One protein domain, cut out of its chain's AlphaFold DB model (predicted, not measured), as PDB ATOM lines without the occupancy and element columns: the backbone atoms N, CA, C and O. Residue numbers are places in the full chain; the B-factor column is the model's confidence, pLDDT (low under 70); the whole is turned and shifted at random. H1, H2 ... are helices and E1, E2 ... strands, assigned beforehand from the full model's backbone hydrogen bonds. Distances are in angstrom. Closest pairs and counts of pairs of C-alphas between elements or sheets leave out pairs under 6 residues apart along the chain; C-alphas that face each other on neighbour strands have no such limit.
ATOM      1  N   THR A   3     247.026 156.384 181.401       97.81
ATOM      2  CA  THR A   3     247.520 157.500 180.583       97.81
ATOM      3  C   THR A   3     246.366 158.098 179.794       97.81
ATOM      4  O   THR A   3     245.665 157.368 179.091       97.81
ATOM      5  N   MET A   4     246.196 159.412 179.898       98.62
ATOM      6  CA  MET A   4     245.239 160.195 179.122       98.62
ATOM      7  C   MET A   4     245.978 161.177 178.218       98.62
ATOM      8  O   MET A   4     246.999 161.739 178.619       98.62
ATOM      9  N   TYR A   5     245.436 161.381 177.022       98.75
ATOM     10  CA  TYR A   5     245.936 162.350 176.052       98.75
ATOM     11  C   TYR A   5     244.881 163.404 175.760       98.75
ATOM     12  O   TYR A   5     243.710 163.073 175.579       98.75
ATOM     13  N   ASP A   6     245.299 164.652 175.648       98.19
ATOM     14  CA  ASP A   6     244.422 165.745 175.258       98.19
ATOM     15  C   ASP A   6     245.112 166.637 174.227       98.19
ATOM     16  O   ASP A   6     246.338 166.670 174.122       98.19
ATOM     17  N   ALA A   7     244.317 167.246 173.353       97.12
ATOM     18  CA  ALA A   7     244.827 168.090 172.287       97.12
ATOM     19  C   ALA A   7     243.726 168.996 171.749       97.12
ATOM     20  O   ALA A   7     242.559 168.609 171.634       97.12
ATOM     21  N   VAL A   8     244.128 170.170 171.271       94.62
ATOM     22  CA  VAL A   8     243.256 171.018 170.453       94.62
ATOM     23  C   VAL A   8     242.835 170.285 169.174       94.62
ATOM     24  O   VAL A   8     241.661 170.285 168.814       94.62
ATOM     25  N   THR A   9     243.785 169.620 168.515       95.94
ATOM     26  CA  THR A   9     243.551 168.843 167.295       95.94
ATOM     27  C   THR A   9     243.560 167.358 167.632       95.94
ATOM     28  O   THR A   9     244.625 166.778 167.836       95.94
ATOM     29  N   ALA A  10     242.390 166.713 167.615       96.94
ATOM     30  CA  ALA A  10     242.247 165.281 167.902       96.94
ATOM     31  C   ALA A  10     243.177 164.392 167.063       96.94
ATOM     32  O   ALA A  10     243.630 163.344 167.514       96.94
ATOM     33  N   ALA A  11     243.508 164.825 165.841       97.25
ATOM     34  CA  ALA A  11     244.393 164.084 164.955       97.25
ATOM     35  C   ALA A  11     245.829 163.911 165.453       97.25
ATOM     36  O   ALA A  11     246.525 163.030 164.953       97.25
ATOM     37  N   ASN A  12     246.246 164.719 166.427       98.06
ATOM     38  CA  ASN A  12     247.582 164.653 167.000       98.06
ATOM     39  C   ASN A  12     247.737 163.518 168.016       98.06
ATOM     40  O   ASN A  12     248.861 163.110 168.296       98.06
ATOM     41  N   ILE A  13     246.631 163.007 168.562       98.44
ATOM     42  CA  ILE A  13     246.642 161.963 169.586       98.44
ATOM     43  C   ILE A  13     246.797 160.578 168.927       98.44
ATOM     44  O   ILE A  13     246.155 160.316 167.901       98.44
ATOM     45  N   PRO A  14     247.601 159.661 169.511       97.31
ATOM     46  CA  PRO A  14     247.702 158.278 169.044       97.31
ATOM     47  C   PRO A  14     246.335 157.587 168.943       97.31
ATOM     48  O   PRO A  14     245.552 157.595 169.890       97.31
ATOM     49  N   ALA A  15     246.043 156.961 167.798       94.12
ATOM     50  CA  ALA A  15     244.730 156.364 167.516       94.12
ATOM     51  C   ALA A  15     244.352 155.208 168.466       94.12
ATOM     52  O   ALA A  15     243.177 154.885 168.619       94.12
ATOM     53  N   ASP A  16     245.340 154.585 169.107       93.06
ATOM     54  CA  ASP A  16     245.163 153.515 170.084       93.06
ATOM     55  C   ASP A  16     245.089 154.016 171.537       93.06
ATOM     56  O   ASP A  16     245.052 153.198 172.463       93.06
ATOM     57  N   ALA A  17     245.010 155.333 171.762       96.69
ATOM     58  CA  ALA A  17     244.793 155.905 173.084       96.69
ATOM     59  C   ALA A  17     243.609 155.229 173.796       96.69
ATOM     60  O   ALA A  17     242.533 155.037 173.230       96.69
ATOM     61  N   ARG A  18     243.815 154.845 175.061       95.38
ATOM     62  CA  ARG A  18     242.781 154.215 175.904       95.38
ATOM     63  C   ARG A  18     241.965 155.230 176.703       95.38
ATOM     64  O   ARG A  18     240.911 154.883 177.227       95.38
ATOM     65  N   MET A  19     242.435 156.471 176.776       98.00
ATOM     66  CA  MET A  19     241.733 157.587 177.391       98.00
ATOM     67  C   MET A  19     242.118 158.877 176.671       98.00
ATOM     68  O   MET A  19     243.304 159.132 176.445       98.00
ATOM     69  N   VAL A  20     241.116 159.668 176.297       98.56
ATOM     70  CA  VAL A  20     241.297 160.949 175.609       98.56
ATOM     71  C   VAL A  20     240.447 162.028 176.257       98.56
ATOM     72  O   VAL A  20     239.339 161.737 176.713       98.56
ATOM     73  N   ALA A  21     240.938 163.264 176.260       98.44
ATOM     74  CA  ALA A  21     240.143 164.427 176.619       98.44
ATOM     75  C   ALA A  21     240.051 165.421 175.457       98.44
ATOM     76  O   ALA A  21     241.025 165.659 174.743       98.44
ATOM     77  N   GLY A  22     238.857 165.975 175.255       97.50
ATOM     78  CA  GLY A  22     238.558 166.846 174.124       97.50
ATOM     79  C   GLY A  22     237.541 167.926 174.467       97.50
ATOM     80  O   GLY A  22     236.645 167.732 175.293       97.50
ATOM     81  N   TYR A  23     237.680 169.077 173.814       97.06
ATOM     82  CA  TYR A  23     236.836 170.246 174.042       97.06
ATOM     83  C   TYR A  23     235.462 170.086 173.392       97.06
ATOM     84  O   TYR A  23     235.379 169.744 172.212       97.06
ATOM     85  N   ILE A  24     234.392 170.394 174.125       96.38
ATOM     86  CA  ILE A  24     233.009 170.337 173.614       96.38
ATOM     87  C   ILE A  24     232.368 171.716 173.427       96.38
ATOM     88  O   ILE A  24     231.296 171.824 172.834       96.38
ATOM     89  N   ASP A  25     233.037 172.788 173.857       92.88
ATOM     90  CA  ASP A  25     232.581 174.154 173.635       92.88
ATOM     91  C   ASP A  25     233.639 175.067 172.992       92.88
ATOM     92  O   ASP A  25     234.835 174.773 172.881       92.88
ATOM     93  N   ARG A  26     233.155 176.205 172.483       89.06
ATOM     94  CA  ARG A  26     233.957 177.199 171.766       89.06
ATOM     95  C   ARG A  26     234.079 178.493 172.559       89.06
ATOM     96  O   ARG A  26     233.053 179.080 172.915       89.06
ATOM     97  N   ILE A  27     235.320 178.961 172.703       82.88
ATOM     98  CA  ILE A  27     235.659 180.372 172.950       82.88
ATOM     99  C   ILE A  27     236.280 180.946 171.673       82.88
ATOM    100  O   ILE A  27     235.629 181.702 170.961       82.88
ATOM    101  N   LYS A  28     237.490 180.501 171.309       84.25
ATOM    102  CA  LYS A  28     238.147 180.856 170.032       84.25
ATOM    103  C   LYS A  28     238.138 179.679 169.053       84.25
ATOM    104  O   LYS A  28     237.614 179.764 167.938       84.25
ATOM    105  N   ILE A  29     238.667 178.549 169.513       84.94
ATOM    106  CA  ILE A  29     238.866 177.341 168.708       84.94
ATOM    107  C   ILE A  29     237.604 176.464 168.745       84.94
ATOM    108  O   ILE A  29     237.029 176.327 169.834       84.94
ATOM    109  N   PRO A  30     237.151 175.918 167.594       87.88
ATOM    110  CA  PRO A  30     236.035 174.977 167.544       87.88
ATOM    111  C   PRO A  30     236.216 173.786 168.499       87.88
ATOM    112  O   PRO A  30     237.354 173.390 168.754       87.88
ATOM    113  N   PRO A  31     235.116 173.212 169.010       94.38
ATOM    114  CA  PRO A  31     235.173 171.959 169.749       94.38
ATOM    115  C   PRO A  31     235.521 170.791 168.821       94.38
ATOM    116  O   PRO A  31     235.439 170.907 167.595       94.38
ATOM    117  N   TRP A  32     235.849 169.647 169.416       96.06
ATOM    118  CA  TRP A  32     235.971 168.387 168.694       96.06
ATOM    119  C   TRP A  32     234.643 168.009 168.038       96.06
ATOM    120  O   TRP A  32     233.575 168.058 168.654       96.06
ATOM    121  N   THR A  33     234.716 167.601 166.776       93.38
ATOM    122  CA  THR A  33     233.569 167.123 166.002       93.38
ATOM    123  C   THR A  33     233.215 165.676 166.367       93.38
ATOM    124  O   THR A  33     234.042 164.951 166.926       93.38
ATOM    125  N   PRO A  34     232.021 165.172 166.000       92.00
ATOM    126  CA  PRO A  34     231.708 163.748 166.144       92.00
ATOM    127  C   PRO A  34     232.733 162.826 165.464       92.00
ATOM    128  O   PRO A  34     233.034 161.753 165.982       92.00
ATOM    129  N   ALA A  35     233.309 163.259 164.334       90.25
ATOM    130  CA  ALA A  35     234.354 162.517 163.638       90.25
ATOM    131  C   ALA A  35     235.648 162.446 164.459       90.25
ATOM    132  O   ALA A  35     236.263 161.386 164.512       90.25
ATOM    133  N   ASP A  36     236.023 163.527 165.148       95.06
ATOM    134  CA  ASP A  36     237.183 163.551 166.045       95.06
ATOM    135  C   ASP A  36     237.028 162.543 167.189       95.06
ATOM    136  O   ASP A  36     237.925 161.738 167.434       95.06
ATOM    137  N   TRP A  37     235.853 162.500 167.826       91.81
ATOM    138  CA  TRP A  37     235.544 161.509 168.861       91.81
ATOM    139  C   TRP A  37     235.493 160.071 168.330       91.81
ATOM    140  O   TRP A  37     235.852 159.133 169.048       91.81
ATOM    141  N   ALA A  38     235.033 159.873 167.093       92.38
ATOM    142  CA  ALA A  38     234.944 158.556 166.462       92.38
ATOM    143  C   ALA A  38     236.321 157.933 166.172       92.38
ATOM    144  O   ALA A  38     236.412 156.715 166.034       92.38
ATOM    145  N   ARG A  39     237.398 158.734 166.153       93.38
ATOM    146  CA  ARG A  39     238.783 158.241 166.030       93.38
ATOM    147  C   ARG A  39     239.212 157.356 167.200       93.38
ATOM    148  O   ARG A  39     240.116 156.545 167.032       93.38
ATOM    149  N   PHE A  40     238.563 157.498 168.356       94.12
ATOM    150  CA  PHE A  40     238.898 156.783 169.589       94.12
ATOM    151  C   PHE A  40     237.711 155.925 170.060       94.12
ATOM    152  O   PHE A  40     237.098 156.219 171.089       94.12
ATOM    153  N   PRO A  41     237.323 154.876 169.310       88.69
ATOM    154  CA  PRO A  41     236.113 154.102 169.601       88.69
ATOM    155  C   PRO A  41     236.207 153.301 170.905       88.69
ATOM    156  O   PRO A  41     235.186 153.035 171.527       88.69
ATOM    157  N   ASN A  42     237.426 152.957 171.330       87.12
ATOM    158  CA  ASN A  42     237.692 152.127 172.509       87.12
ATOM    159  C   ASN A  42     238.257 152.926 173.696       87.12
ATOM    160  O   ASN A  42     238.724 152.327 174.664       87.12
ATOM    161  N   ALA A  43     238.297 154.257 173.597       91.31
ATOM    162  CA  ALA A  43     238.830 155.110 174.652       91.31
ATOM    163  C   ALA A  43     237.737 155.543 175.630       91.31
ATOM    164  O   ALA A  43     236.606 155.820 175.224       91.31
ATOM    165  N   VAL A  44     238.112 155.719 176.896       93.44
ATOM    166  CA  VAL A  44     237.359 156.583 177.813       93.44
ATOM    167  C   VAL A  44     237.453 158.021 177.295       93.44
ATOM    168  O   VAL A  44     238.545 158.497 176.979       93.44
ATOM    169  N   LYS A  45     236.310 158.703 177.174       93.88
ATOM    170  CA  LYS A  45     236.204 160.051 176.596       93.88
ATOM    171  C   LYS A  45     235.861 161.063 177.679       93.88
ATOM    172  O   LYS A  45     234.735 161.091 178.166       93.88
ATOM    173  N   VAL A  46     236.824 161.909 178.018       98.00
ATOM    174  CA  VAL A  46     236.651 163.025 178.948       98.00
ATOM    175  C   VAL A  46     236.309 164.278 178.150       98.00
ATOM    176  O   VAL A  46     236.983 164.621 177.183       98.00
ATOM    177  N   THR A  47     235.256 164.978 178.542       97.88
ATOM    178  CA  THR A  47     234.802 166.192 177.850       97.88
ATOM    179  C   THR A  47     235.190 167.424 178.650       97.88
ATOM    180  O   THR A  47     234.932 167.498 179.854       97.88
ATOM    181  N   ILE A  48     235.816 168.380 177.969       98.38
ATOM    182  CA  ILE A  48     236.327 169.620 178.551       98.38
ATOM    183  C   ILE A  48     235.461 170.785 178.073       98.38
ATOM    184  O   ILE A  48     235.172 170.911 176.877       98.38
ATOM    185  N   VAL A  49     235.066 171.652 178.997       97.88
ATOM    186  CA  VAL A  49     234.440 172.944 178.703       97.88
ATOM    187  C   VAL A  49     235.357 174.071 179.145       97.88
ATOM    188  O   VAL A  49     235.993 173.991 180.189       97.88
ATOM    189  N   LYS A  50     235.400 175.139 178.356       96.19
ATOM    190  CA  LYS A  50     236.191 176.345 178.631       96.19
ATOM    191  C   LYS A  50     235.350 177.458 179.237       96.19
ATOM    192  O   LYS A  50     235.871 178.374 179.861       96.19
ATOM    193  N   LYS A  51     234.030 177.414 179.037       96.31
ATOM    194  CA  LYS A  51     233.104 178.424 179.557       96.31
ATOM    195  C   LYS A  51     232.411 177.902 180.802       96.31
ATOM    196  O   LYS A  51     231.655 176.936 180.739       96.31
ATOM    197  N   ALA A  52     232.533 178.642 181.899       96.94
ATOM    198  CA  ALA A  52     231.802 178.357 183.133       96.94
ATOM    199  C   ALA A  52     230.265 178.455 182.990       96.94
ATOM    200  O   ALA A  52     229.531 177.980 183.852       96.94
ATOM    201  N   ALA A  53     229.761 179.038 181.896       94.25
ATOM    202  CA  ALA A  53     228.334 179.064 181.570       94.25
ATOM    203  C   ALA A  53     227.828 177.784 180.867       94.25
ATOM    204  O   ALA A  53     226.620 177.610 180.716       94.25
ATOM    205  N   THR A  54     228.715 176.893 180.409       93.44
ATOM    206  CA  THR A  54     228.320 175.656 179.720       93.44
ATOM    207  C   THR A  54     227.865 174.611 180.744       93.44
ATOM    208  O   THR A  54     228.688 174.086 181.494       93.44
ATOM    209  N   ASN A  55     226.570 174.271 180.776       91.69
ATOM    210  CA  ASN A  55     226.029 173.214 181.649       91.69
ATOM    211  C   ASN A  55     226.218 171.804 181.067       91.69
ATOM    212  O   ASN A  55     225.269 171.045 180.892       91.69
ATOM    213  N   ASP A  56     227.457 171.474 180.745       91.31
ATOM    214  CA  ASP A  56     227.879 170.176 180.235       91.31
ATOM    215  C   ASP A  56     229.356 169.977 180.615       91.31
ATOM    216  O   ASP A  56     229.956 170.840 181.261       91.31
ATOM    217  N   GLY A  57     229.950 168.861 180.222       92.44
ATOM    218  CA  GLY A  57     231.357 168.575 180.445       92.44
ATOM    219  C   GLY A  57     231.615 167.799 181.730       92.44
ATOM    220  O   GLY A  57     230.853 167.864 182.704       92.44
ATOM    221  N   HIS A  58     232.728 167.072 181.709       97.81
ATOM    222  CA  HIS A  58     233.328 166.445 182.883       97.81
ATOM    223  C   HIS A  58     234.284 167.416 183.585       97.81
ATOM    224  O   HIS A  58     234.354 167.437 184.813       97.81
ATOM    225  N   VAL A  59     235.006 168.228 182.805       98.75
ATOM    226  CA  VAL A  59     236.079 169.107 183.281       98.75
ATOM    227  C   VAL A  59     235.822 170.548 182.853       98.75
ATOM    228  O   VAL A  59     235.583 170.794 181.673       98.75
ATOM    229  N   LEU A  60     235.931 171.493 183.787       98.75
ATOM    230  CA  LEU A  60     236.095 172.914 183.467       98.75
ATOM    231  C   LEU A  60     237.578 173.265 183.369       98.75
ATOM    232  O   LEU A  60     238.328 173.019 184.315       98.75
ATOM    233  N   ASP A  61     237.963 173.870 182.251       98.31
ATOM    234  CA  ASP A  61     239.301 174.396 181.999       98.31
ATOM    235  C   ASP A  61     239.460 175.794 182.623       98.31
ATOM    236  O   ASP A  61     238.823 176.758 182.186       98.31
ATOM    237  N   VAL A  62     240.248 175.889 183.700       98.50
ATOM    238  CA  VAL A  62     240.531 177.142 184.413       98.50
ATOM    239  C   VAL A  62     241.951 177.599 184.093       98.50
ATOM    240  O   VAL A  62     242.917 177.274 184.797       98.50
ATOM    241  N   GLU A  63     242.067 178.402 183.037       93.88
ATOM    242  CA  GLU A  63     243.331 178.927 182.533       93.88
ATOM    243  C   GLU A  63     243.189 180.313 181.867       93.88
ATOM    244  O   GLU A  63     242.079 180.762 181.561       93.88
ATOM    245  N   PRO A  64     244.296 181.055 181.657       91.50
ATOM    246  CA  PRO A  64     244.241 182.377 181.042       91.50
ATOM    247  C   PRO A  64     243.600 182.372 179.645       91.50
ATOM    248  O   PRO A  64     244.195 181.925 178.669       91.50
ATOM    249  N   GLY A  65     242.417 182.980 179.538       89.25
ATOM    250  CA  GLY A  65     241.655 183.076 178.288       89.25
ATOM    251  C   GLY A  65     240.403 182.198 178.248       89.25
ATOM    252  O   GLY A  65     239.559 182.446 177.383       89.25
ATOM    253  N   ASP A  66     240.277 181.277 179.206       93.12
ATOM    254  CA  ASP A  66     239.124 180.404 179.421       93.12
ATOM    255  C   ASP A  66     238.412 180.794 180.733       93.12
ATOM    256  O   ASP A  66     238.194 181.988 180.966       93.12
ATOM    257  N   ALA A  67     238.010 179.841 181.581       96.69
ATOM    258  CA  ALA A  67     237.349 180.158 182.842       96.69
ATOM    259  C   ALA A  67     238.339 180.677 183.895       96.69
ATOM    260  O   ALA A  67     239.504 180.289 183.963       96.69
ATOM    261  N   THR A  68     237.855 181.546 184.775       98.19
ATOM    262  CA  THR A  68     238.633 182.084 185.895       98.19
ATOM    263  C   THR A  68     238.436 181.261 187.173       98.19
ATOM    264  O   THR A  68     237.393 180.621 187.355       98.19
ATOM    265  N   PRO A  69     239.377 181.326 188.140       98.62
ATOM    266  CA  PRO A  69     239.203 180.683 189.443       98.62
ATOM    267  C   PRO A  69     237.898 181.058 190.159       98.62
ATOM    268  O   PRO A  69     237.301 180.215 190.821       98.62
ATOM    269  N   ALA A  70     237.434 182.303 190.007       98.44
ATOM    270  CA  ALA A  70     236.210 182.794 190.640       98.44
ATOM    271  C   ALA A  70     234.925 182.206 190.027       98.44
ATOM    272  O   ALA A  70     233.899 182.145 190.703       98.44
ATOM    273  N   GLU A  71     234.967 181.759 188.772       98.62
ATOM    274  CA  GLU A  71     233.812 181.176 188.082       98.62
ATOM    275  C   GLU A  71     233.652 179.674 188.362       98.62
ATOM    276  O   GLU A  71     232.534 179.149 188.318       98.62
ATOM    277  N   ALA A  72     234.745 178.983 188.704       98.69
ATOM    278  CA  ALA A  72     234.753 177.537 188.917       98.69
ATOM    279  C   ALA A  72     233.721 177.040 189.957       98.69
ATOM    280  O   ALA A  72     233.015 176.071 189.658       98.69
ATOM    281  N   PRO A  73     233.529 177.691 191.128       98.62
ATOM    282  CA  PRO A  73     232.511 177.263 192.089       98.62
ATOM    283  C   PRO A  73     231.084 177.329 191.540       98.62
ATOM    284  O   PRO A  73     230.262 176.464 191.852       98.62
ATOM    285  N   GLY A  74     230.788 178.337 190.714       95.50
ATOM    286  CA  GLY A  74     229.480 178.501 190.081       95.50
ATOM    287  C   GLY A  74     229.186 177.376 189.093       95.50
ATOM    288  O   GLY A  74     228.122 176.761 189.163       95.50
ATOM    289  N   TRP A  75     230.157 177.050 188.237       98.50
ATOM    290  CA  TRP A  75     230.027 175.949 187.285       98.50
ATOM    291  C   TRP A  75     229.899 174.592 187.983       98.50
ATOM    292  O   TRP A  75     228.998 173.821 187.665       98.50
ATOM    293  N   VAL A  76     230.721 174.316 189.002       97.62
ATOM    294  CA  VAL A  76     230.621 173.065 189.773       97.62
ATOM    295  C   VAL A  76     229.261 172.931 190.452       97.62
ATOM    296  O   VAL A  76     228.661 171.856 190.414       97.62
ATOM    297  N   ARG A  77     228.737 174.011 191.044       92.75
ATOM    298  CA  ARG A  77     227.389 174.014 191.632       92.75
ATOM    299  C   ARG A  77     226.324 173.706 190.578       92.75
ATOM    300  O   ARG A  77     225.440 172.896 190.843       92.75
ATOM    301  N   MET A  78     226.423 174.315 189.398       92.50
ATOM    302  CA  MET A  78     225.513 174.071 188.275       92.50
ATOM    303  C   MET A  78     225.564 172.610 187.806       92.50
ATOM    304  O   MET A  78     224.518 171.980 187.677       92.50
ATOM    305  N   ARG A  79     226.760 172.045 187.614       93.81
ATOM    306  CA  ARG A  79     226.936 170.646 187.194       93.81
ATOM    307  C   ARG A  79     226.396 169.665 188.232       93.81
ATOM    308  O   ARG A  79     225.659 168.758 187.867       93.81
ATOM    309  N   ARG A  80     226.671 169.888 189.520       87.12
ATOM    310  CA  ARG A  80     226.112 169.067 190.608       87.12
ATOM    311  C   ARG A  80     224.592 169.146 190.683       87.12
ATOM    312  O   ARG A  80     223.945 168.124 190.868       87.12
ATOM    313  N   ALA A  81     224.009 170.329 190.485       74.31
ATOM    314  CA  ALA A  81     222.556 170.481 190.398       74.31
ATOM    315  C   ALA A  81     221.954 169.744 189.186       74.31
ATOM    316  O   ALA A  81     220.800 169.330 189.236       74.31
ATOM    317  N   ALA A  82     222.738 169.543 188.124       72.94
ATOM    318  CA  ALA A  82     222.387 168.715 186.972       72.94
ATOM    319  C   ALA A  82     222.697 167.214 187.177       72.94
ATOM    320  O   ALA A  82     222.682 166.455 186.211       72.94
ATOM    321  N   GLY A  83     222.998 166.792 188.409       78.44
ATOM    322  CA  GLY A  83     223.284 165.402 188.758       78.44
ATOM    323  C   GLY A  83     224.713 164.953 188.467       78.44
ATOM    324  O   GLY A  83     224.993 163.768 188.606       78.44
ATOM    325  N   ALA A  84     225.617 165.861 188.075       83.44
ATOM    326  CA  ALA A  84     226.978 165.508 187.695       83.44
ATOM    327  C   ALA A  84     227.993 165.509 188.857       83.44
ATOM    328  O   ALA A  84     227.835 166.265 189.817       83.44
ATOM    329  N   ASP A  85     229.080 164.735 188.735       88.88
ATOM    330  CA  ASP A  85     230.267 164.828 189.611       88.88
ATOM    331  C   ASP A  85     231.448 165.483 188.858       88.88
ATOM    332  O   ASP A  85     232.226 164.801 188.188       88.88
ATOM    333  N   PRO A  86     231.542 166.826 188.856       95.19
ATOM    334  CA  PRO A  86     232.454 167.558 187.983       95.19
ATOM    335  C   PRO A  86     233.898 167.596 188.498       95.19
ATOM    336  O   PRO A  86     234.172 167.494 189.694       95.19
ATOM    337  N   SER A  87     234.823 167.861 187.578       98.69
ATOM    338  CA  SER A  87     236.238 168.121 187.853       98.69
ATOM    339  C   SER A  87     236.668 169.504 187.367       98.69
ATOM    340  O   SER A  87     236.069 170.070 186.454       98.69
ATOM    341  N   VAL A  88     237.731 170.050 187.951       98.88
ATOM    342  CA  VAL A  88     238.360 171.298 187.496       98.88
ATOM    343  C   VAL A  88     239.801 171.024 187.089       98.88
ATOM    344  O   VAL A  88     240.559 170.408 187.843       98.88
ATOM    345  N   TYR A  89     240.169 171.495 185.901       98.81
ATOM    346  CA  TYR A  89     241.552 171.565 185.461       98.81
ATOM    347  C   TYR A  89     242.132 172.948 185.748       98.81
ATOM    348  O   TYR A  89     241.481 173.962 185.511       98.81
ATOM    349  N   CYS A  90     243.359 172.985 186.265       98.75
ATOM    350  CA  CYS A  90     244.170 174.197 186.344       98.75
ATOM    351  C   CYS A  90     245.649 173.836 186.524       98.75
ATOM    352  O   CYS A  90     245.992 172.751 187.001       98.75
ATOM    353  N   ASN A  91     246.558 174.763 186.230       98.19
ATOM    354  CA  ASN A  91     247.970 174.569 186.558       98.19
ATOM    355  C   ASN A  91     248.237 174.631 188.079       98.19
ATOM    356  O   ASN A  91     247.488 175.239 188.850       98.19
ATOM    357  N   LEU A  92     249.345 174.019 188.510       97.94
ATOM    358  CA  LEU A  92     249.720 173.875 189.920       97.94
ATOM    359  C   LEU A  92     249.805 175.210 190.677       97.94
ATOM    360  O   LEU A  92     249.420 175.264 191.843       97.94
ATOM    361  N   SER A  93     250.281 176.286 190.043       97.62
ATOM    362  CA  SER A  93     250.381 177.603 190.690       97.62
ATOM    363  C   SER A  93     249.034 178.321 190.809       97.62
ATOM    364  O   SER A  93     248.872 179.159 191.693       97.62
ATOM    365  N   THR A  94     248.056 177.979 189.967       98.25
ATOM    366  CA  THR A  94     246.688 178.524 190.010       98.25
ATOM    367  C   THR A  94     245.803 177.774 191.006       98.25
ATOM    368  O   THR A  94     244.861 178.351 191.552       98.25
ATOM    369  N   TRP A  95     246.126 176.510 191.302       98.50
ATOM    370  CA  TRP A  95     245.319 175.644 192.164       98.50
ATOM    371  C   TRP A  95     244.966 176.260 193.532       98.50
ATOM    372  O   TRP A  95     243.782 176.244 193.873       98.50
ATOM    373  N   PRO A  96     245.888 176.893 194.295       98.50
ATOM    374  CA  PRO A  96     245.529 177.534 195.564       98.50
ATOM    375  C   PRO A  96     244.430 178.599 195.431       98.50
ATOM    376  O   PRO A  96     243.536 178.665 196.273       98.50
ATOM    377  N   SER A  97     244.451 179.392 194.355       98.62
ATOM    378  CA  SER A  97     243.437 180.419 194.086       98.62
ATOM    379  C   SER A  97     242.074 179.812 193.747       98.62
ATOM    380  O   SER A  97     241.048 180.335 194.179       98.62
ATOM    381  N   VAL A  98     242.047 178.687 193.024       98.69
ATOM    382  CA  VAL A  98     240.809 177.936 192.749       98.69
ATOM    383  C   VAL A  98     240.210 177.415 194.054       98.69
ATOM    384  O   VAL A  98     239.040 177.663 194.337       98.69
ATOM    385  N   ARG A  99     241.019 176.771 194.904       98.56
ATOM    386  CA  ARG A  99     240.565 176.265 196.213       98.56
ATOM    387  C   ARG A  99     240.042 177.387 197.113       98.56
ATOM    388  O   ARG A  99     239.000 177.239 197.752       98.56
ATOM    389  N   ALA A 100     240.726 178.533 197.125       98.56
ATOM    390  CA  ALA A 100     240.279 179.714 197.858       98.56
ATOM    391  C   ALA A 100     238.918 180.227 197.357       98.56
ATOM    392  O   ALA A 100     238.078 180.615 198.172       98.56
ATOM    393  N   ALA A 101     238.660 180.181 196.045       98.62
ATOM    394  CA  ALA A 101     237.364 180.544 195.477       98.62
ATOM    395  C   ALA A 101     236.239 179.591 195.924       98.62
ATOM    396  O   ALA A 101     235.171 180.062 196.312       98.62
ATOM    397  N   PHE A 102     236.480 178.272 195.956       98.31
ATOM    398  CA  PHE A 102     235.521 177.291 196.494       98.31
ATOM    399  C   PHE A 102     235.197 177.542 197.968       98.31
ATOM    400  O   PHE A 102     234.023 177.618 198.337       98.31
ATOM    401  N   SER A 103     236.235 177.747 198.784       97.81
ATOM    402  CA  SER A 103     236.096 178.081 200.204       97.81
ATOM    403  C   SER A 103     235.271 179.359 200.404       97.81
ATOM    404  O   SER A 103     234.291 179.362 201.147       97.81
ATOM    405  N   SER A 104     235.592 180.419 199.655       97.44
ATOM    406  CA  SER A 104     234.901 181.715 199.733       97.44
ATOM    407  C   SER A 104     233.434 181.628 199.295       97.44
ATOM    408  O   SER A 104     232.584 182.344 199.817       97.44
ATOM    409  N   ALA A 105     233.126 180.740 198.348       95.00
ATOM    410  CA  ALA A 105     231.775 180.504 197.850       95.00
ATOM    411  C   ALA A 105     230.954 179.526 198.714       95.00
ATOM    412  O   ALA A 105     229.777 179.305 198.406       95.00
ATOM    413  N   GLY A 106     231.555 178.904 199.737       94.56
ATOM    414  CA  GLY A 106     230.913 177.861 200.541       94.56
ATOM    415  C   GLY A 106     230.513 176.627 199.724       94.56
ATOM    416  O   GLY A 106     229.499 175.995 200.014       94.56
ATOM    417  N   VAL A 107     231.258 176.307 198.660       90.44
ATOM    418  CA  VAL A 107     230.997 175.152 197.787       90.44
ATOM    419  C   VAL A 107     232.058 174.094 198.053       90.44
ATOM    420  O   VAL A 107     233.246 174.402 198.036       90.44
ATOM    421  N   ALA A 108     231.641 172.843 198.266       90.38
ATOM    422  CA  ALA A 108     232.580 171.730 198.393       90.38
ATOM    423  C   ALA A 108     233.489 171.653 197.157       90.38
ATOM    424  O   ALA A 108     233.019 171.808 196.028       90.38
ATOM    425  N   GLU A 109     234.777 171.405 197.350       96.00
ATOM    426  CA  GLU A 109     235.719 171.306 196.235       96.00
ATOM    427  C   GLU A 109     235.358 170.133 195.289       96.00
ATOM    428  O   GLU A 109     234.752 169.153 195.737       96.00
ATOM    429  N   PRO A 110     235.632 170.238 193.975       96.62
ATOM    430  CA  PRO A 110     235.478 169.157 193.002       96.62
ATOM    431  C   PRO A 110     236.715 168.247 192.992       96.62
ATOM    432  O   PRO A 110     237.665 168.456 193.749       96.62
ATOM    433  N   HIS A 111     236.742 167.271 192.085       97.75
ATOM    434  CA  HIS A 111     237.988 166.576 191.751       97.75
ATOM    435  C   HIS A 111     238.899 167.484 190.920       97.75
ATOM    436  O   HIS A 111     238.421 168.357 190.188       97.75
ATOM    437  N   TYR A 112     240.212 167.272 191.001       98.62
ATOM    438  CA  TYR A 112     241.185 168.113 190.301       98.62
ATOM    439  C   TYR A 112     242.036 167.344 189.296       98.62
ATOM    440  O   TYR A 112     242.553 166.263 189.591       98.62
ATOM    441  N   TRP A 113     242.245 167.969 188.139       98.75
ATOM    442  CA  TRP A 113     243.256 167.602 187.155       98.75
ATOM    443  C   TRP A 113     244.304 168.718 187.086       98.75
ATOM    444  O   TRP A 113     244.009 169.833 186.671       98.75
ATOM    445  N   ILE A 114     245.530 168.450 187.540       98.69
ATOM    446  CA  ILE A 114     246.525 169.512 187.748       98.69
ATOM    447  C   ILE A 114     247.616 169.502 186.681       98.69
ATOM    448  O   ILE A 114     248.335 168.515 186.525       98.69
ATOM    449  N   ALA A 115     247.805 170.628 185.998       98.56
ATOM    450  CA  ALA A 115     248.938 170.818 185.098       98.56
ATOM    451  C   ALA A 115     250.222 171.139 185.874       98.56
ATOM    452  O   ALA A 115     250.300 172.115 186.626       98.56
ATOM    453  N   HIS A 116     251.258 170.327 185.673       98.12
ATOM    454  CA  HIS A 116     252.610 170.582 186.159       98.12
ATOM    455  C   HIS A 116     253.630 169.865 185.268       98.12
ATOM    456  O   HIS A 116     253.921 168.682 185.456       98.12
ATOM    457  N   TYR A 117     254.189 170.604 184.308       97.25
ATOM    458  CA  TYR A 117     255.065 170.101 183.242       97.25
ATOM    459  C   TYR A 117     256.498 169.801 183.702       97.25
ATOM    460  O   TYR A 117     257.466 170.344 183.177       97.25
ATOM    461  N   ASN A 118     256.644 168.938 184.702       97.38
ATOM    462  CA  ASN A 118     257.940 168.536 185.247       97.38
ATOM    463  C   ASN A 118     258.423 167.171 184.720       97.38
ATOM    464  O   ASN A 118     259.442 166.664 185.183       97.38
ATOM    465  N   GLY A 119     257.689 166.554 183.787       97.75
ATOM    466  CA  GLY A 119     258.026 165.250 183.210       97.75
ATOM    467  C   GLY A 119     257.768 164.045 184.122       97.75
ATOM    468  O   GLY A 119     257.915 162.914 183.657       97.75
ATOM    469  N   ASP A 120     257.344 164.270 185.365       97.69
ATOM    470  CA  ASP A 120     257.072 163.246 186.372       97.69
ATOM    471  C   ASP A 120     255.567 162.906 186.411       97.69
ATOM    472  O   ASP A 120     254.747 163.799 186.639       97.69
ATOM    473  N   PRO A 121     255.166 161.638 186.216       96.62
ATOM    474  CA  PRO A 121     253.762 161.243 186.202       96.62
ATOM    475  C   PRO A 121     253.124 161.129 187.599       96.62
ATOM    476  O   PRO A 121     251.939 160.817 187.680       96.62
ATOM    477  N   ALA A 122     253.841 161.352 188.705       96.94
ATOM    478  CA  ALA A 122     253.253 161.262 190.041       96.94
ATOM    479  C   ALA A 122     252.144 162.310 190.247       96.94
ATOM    480  O   ALA A 122     252.387 163.517 190.161       96.94
ATOM    481  N   ILE A 123     250.925 161.839 190.528       95.19
ATOM    482  CA  ILE A 123     249.743 162.679 190.767       95.19
ATOM    483  C   ILE A 123     249.886 163.357 192.142       95.19
ATOM    484  O   ILE A 123     250.149 162.662 193.127       95.19
ATOM    485  N   PRO A 124     249.738 164.693 192.246       94.12
ATOM    486  CA  PRO A 124     249.834 165.379 193.528       94.12
ATOM    487  C   PRO A 124     248.670 164.983 194.445       94.12
ATOM    488  O   PRO A 124     247.549 164.755 193.991       94.12
ATOM    489  N   ALA A 125     248.928 164.930 195.753       95.12
ATOM    490  CA  ALA A 125     247.901 164.602 196.738       95.12
ATOM    491  C   ALA A 125     246.708 165.568 196.633       95.12
ATOM    492  O   ALA A 125     246.891 166.784 196.615       95.12
ATOM    493  N   GLY A 126     245.493 165.018 196.579       90.69
ATOM    494  CA  GLY A 126     244.256 165.789 196.403       90.69
ATOM    495  C   GLY A 126     243.822 165.996 194.946       90.69
ATOM    496  O   GLY A 126     242.783 166.608 194.723       90.69
ATOM    497  N   ALA A 127     244.568 165.479 193.965       97.00
ATOM    498  CA  ALA A 127     244.162 165.431 192.562       97.00
ATOM    499  C   ALA A 127     243.877 163.989 192.107       97.00
ATOM    500  O   ALA A 127     244.414 163.031 192.664       97.00
ATOM    501  N   VAL A 128     243.051 163.843 191.069       97.06
ATOM    502  CA  VAL A 128     242.746 162.552 190.416       97.06
ATOM    503  C   VAL A 128     243.519 162.366 189.111       97.06
ATOM    504  O   VAL A 128     243.657 161.243 188.625       97.06
ATOM    505  N   ALA A 129     244.061 163.454 188.558       98.38
ATOM    506  CA  ALA A 129     244.894 163.438 187.367       98.38
ATOM    507  C   ALA A 129     245.966 164.535 187.410       98.38
ATOM    508  O   ALA A 129     245.807 165.565 188.072       98.38
ATOM    509  N   LYS A 130     247.055 164.336 186.663       98.69
ATOM    510  CA  LYS A 130     248.108 165.335 186.453       98.69
ATOM    511  C   LYS A 130     248.524 165.375 184.993       98.69
ATOM    512  O   LYS A 130     248.957 164.353 184.474       98.69
ATOM    513  N   GLN A 131     248.500 166.551 184.370       98.75
ATOM    514  CA  GLN A 131     249.148 166.776 183.074       98.75
ATOM    515  C   GLN A 131     250.630 167.073 183.314       98.75
ATOM    516  O   GLN A 131     250.979 168.092 183.911       98.75
ATOM    517  N   TYR A 132     251.512 166.153 182.917       98.56
ATOM    518  CA  TYR A 132     252.941 166.217 183.254       98.56
ATOM    519  C   TYR A 132     253.852 166.478 182.050       98.56
ATOM    520  O   TYR A 132     255.039 166.771 182.230       98.56
ATOM    521  N   ARG A 133     253.311 166.409 180.828       98.25
ATOM    522  CA  ARG A 133     253.975 166.843 179.590       98.25
ATOM    523  C   ARG A 133     252.984 167.617 178.733       98.25
ATOM    524  O   ARG A 133     251.897 167.108 178.489       98.25
ATOM    525  N   GLY A 134     253.395 168.792 178.270       96.69
ATOM    526  CA  GLY A 134     252.638 169.597 177.315       96.69
ATOM    527  C   GLY A 134     253.330 169.660 175.953       96.69
ATOM    528  O   GLY A 134     254.555 169.525 175.873       96.69
ATOM    529  N   ASN A 135     252.553 169.886 174.899       95.12
ATOM    530  CA  ASN A 135     252.972 170.087 173.516       95.12
ATOM    531  C   ASN A 135     253.957 169.021 172.996       95.12
ATOM    532  O   ASN A 135     254.947 169.323 172.323       95.12
ATOM    533  N   VAL A 136     253.703 167.753 173.321       97.25
ATOM    534  CA  VAL A 136     254.442 166.617 172.766       97.25
ATOM    535  C   VAL A 136     254.119 166.516 171.280       97.25
ATOM    536  O   VAL A 136     252.951 166.522 170.900       97.25
ATOM    537  N   ALA A 137     255.140 166.418 170.422       95.62
ATOM    538  CA  ALA A 137     254.944 166.303 168.977       95.62
ATOM    539  C   ALA A 137     254.013 165.114 168.631       95.62
ATOM    540  O   ALA A 137     254.248 164.011 169.135       95.62
ATOM    541  N   PRO A 138     252.986 165.295 167.770       96.25
ATOM    542  CA  PRO A 138     252.746 166.443 166.880       96.25
ATOM    543  C   PRO A 138     251.867 167.581 167.450       96.25
ATOM    544  O   PRO A 138     251.391 168.418 166.687       96.25
ATOM    545  N   GLY A 139     251.649 167.641 168.763       96.56
ATOM    546  CA  GLY A 139     250.911 168.710 169.445       96.56
ATOM    547  C   GLY A 139     249.764 168.159 170.284       96.56
ATOM    548  O   GLY A 139     248.601 168.432 169.979       96.56
ATOM    549  N   TYR A 140     250.100 167.335 171.276       98.00
ATOM    550  CA  TYR A 140     249.193 166.806 172.296       98.00
ATOM    551  C   TYR A 140     249.874 166.810 173.670       98.00
ATOM    552  O   TYR A 140     251.103 166.831 173.766       98.00
ATOM    553  N   ASP A 141     249.074 166.721 174.721       98.50
ATOM    554  CA  ASP A 141     249.528 166.705 176.103       98.50
ATOM    555  C   ASP A 141     249.346 165.310 176.713       98.50
ATOM    556  O   ASP A 141     248.574 164.479 176.224       98.50
ATOM    557  N   VAL A 142     250.119 165.014 177.760       98.69
ATOM    558  CA  VAL A 142     250.113 163.706 178.425       98.69
ATOM    559  C   VAL A 142     249.824 163.876 179.900       98.69
ATOM    560  O   VAL A 142     250.548 164.569 180.628       98.69
ATOM    561  N   SER A 143     248.794 163.159 180.339       98.81
ATOM    562  CA  SER A 143     248.352 163.120 181.719       98.81
ATOM    563  C   SER A 143     248.438 161.721 182.314       98.81
ATOM    564  O   SER A 143     248.123 160.726 181.660       98.81
ATOM    565  N   SER A 144     248.834 161.647 183.581       98.06
ATOM    566  CA  SER A 144     248.616 160.476 184.421       98.06
ATOM    567  C   SER A 144     247.275 160.612 185.127       98.06
ATOM    568  O   SER A 144     246.904 161.689 185.591       98.06
ATOM    569  N   VAL A 145     246.538 159.510 185.203       97.75
ATOM    570  CA  VAL A 145     245.210 159.456 185.818       97.75
ATOM    571  C   VAL A 145     245.188 158.337 186.853       97.75
ATOM    572  O   VAL A 145     245.754 157.256 186.633       97.75
ATOM    573  N   ALA A 146     244.540 158.592 187.988       89.69
ATOM    574  CA  ALA A 146     244.256 157.579 188.992       89.69
ATOM    575  C   ALA A 146     243.506 156.386 188.369       89.69
ATOM    576  O   ALA A 146     242.917 156.484 187.287       89.69
TER     577      ALA A 146
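Overview. This is residues 3 to 146 of the 263 residues of an uncharacterized protein of Amycolatopsis tolypomycina (UniProt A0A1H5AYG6). A closed barrel of eight strands makes the core, its ring running E1, E2, E3, E4, E5, E6, E7, E8 and back to E1. H2 and H3 pack on the outside of the barrel, H2 on E4 and E5 and H3 on E5 and E6, and touch each other at a steep angle of 62 degrees, while the five-residue H1 sits apart from both, near E3. The printed part has 144 residues with three named helices and eight named strands, in the order E1, E2, H1, E3, E4, H2, E5, H3, E6, E7, E8; the sheet is mixed. The class is mixed, helices and strands, with under half of the residues in named elements. The whole is compact and rounded, with a radius of gyration of the C-alphas of 14.5 A and spans of 42 by 32 by 26 A.

Arrangement. In the barrel, E1, residues 3 to 6, is parallel to E2, residues 19 to 23, with N 21 and O 5 at 2.9 A. E3, residues 44 to 49, is parallel to E2, with N 46 and O 20 at 2.8 A, and to E4, residues 59 to 61, with N 61 and O 49 at 2.9 A. E5, residues 87 to 91, is parallel to E4, with N 89 and O 60 at 2.9 A, and to E6, residues 111 to 115, with N 88 and O 111 at 2.9 A. E7, residues 129 to 136, is parallel to E6, with N 131 and O 114 at 2.9 A, and bends by 53 degrees at residue 132. E7 and E8, residues 140 to 145, form an antiparallel hairpin, with N 142 and O 133 at 2.8 A. E8 is antiparallel to E1, with N 141 and O 6 at 2.8 A. H3, residues 95 to 104, is outside the barrel over E5, at a height over the sheet of 10.9 A, and runs along the strands, at 27 degrees to E5 on the local plane. H2, residues 72 to 81, is outside the barrel and only just over E4, on which 3 of its 10 C-alphas fall. H2 and H3 touch, with the C-alphas of Pro 73 and Phe 102 closest at 5.3 A, at a steep tilt of 62 degrees, the same way. H1, residues 34 to 38, is only just on the barrel, with 5 pairs of C-alphas within 10 A; its closest C-alphas with E3 are those of Trp 37 and Lys 45, 7.9 A. E2, H1, E3, then E4, H2, E5, and E5, H3, E6 are strand-helix-strand units, parallel neighbour strands with a helix between, each with a right-handed crossover. In H1, H2 and H3 every O i to N i+4 pair is within hydrogen-bond range.

Along the chain. E1 begins at C-alpha 3, (247.520, 157.500, 180.583), and E8 ends at C-alpha 145, (245.210, 159.456, 185.818). E7 is 17.7 A long, E3 16.6 A, E8 15.9 A, and H2 and H3 are 14.2 A each.

Size, cuts and confidence. The C-alphas of Asp 16 and Ser 104 are the two farthest apart, at 42.2 A. The printed part has no cut. The links E1 to E2 and E6 to E7 are long, with 12 and 13 residues. The mean pLDDT of the printed part is 95.2, and no printed residue is under 70.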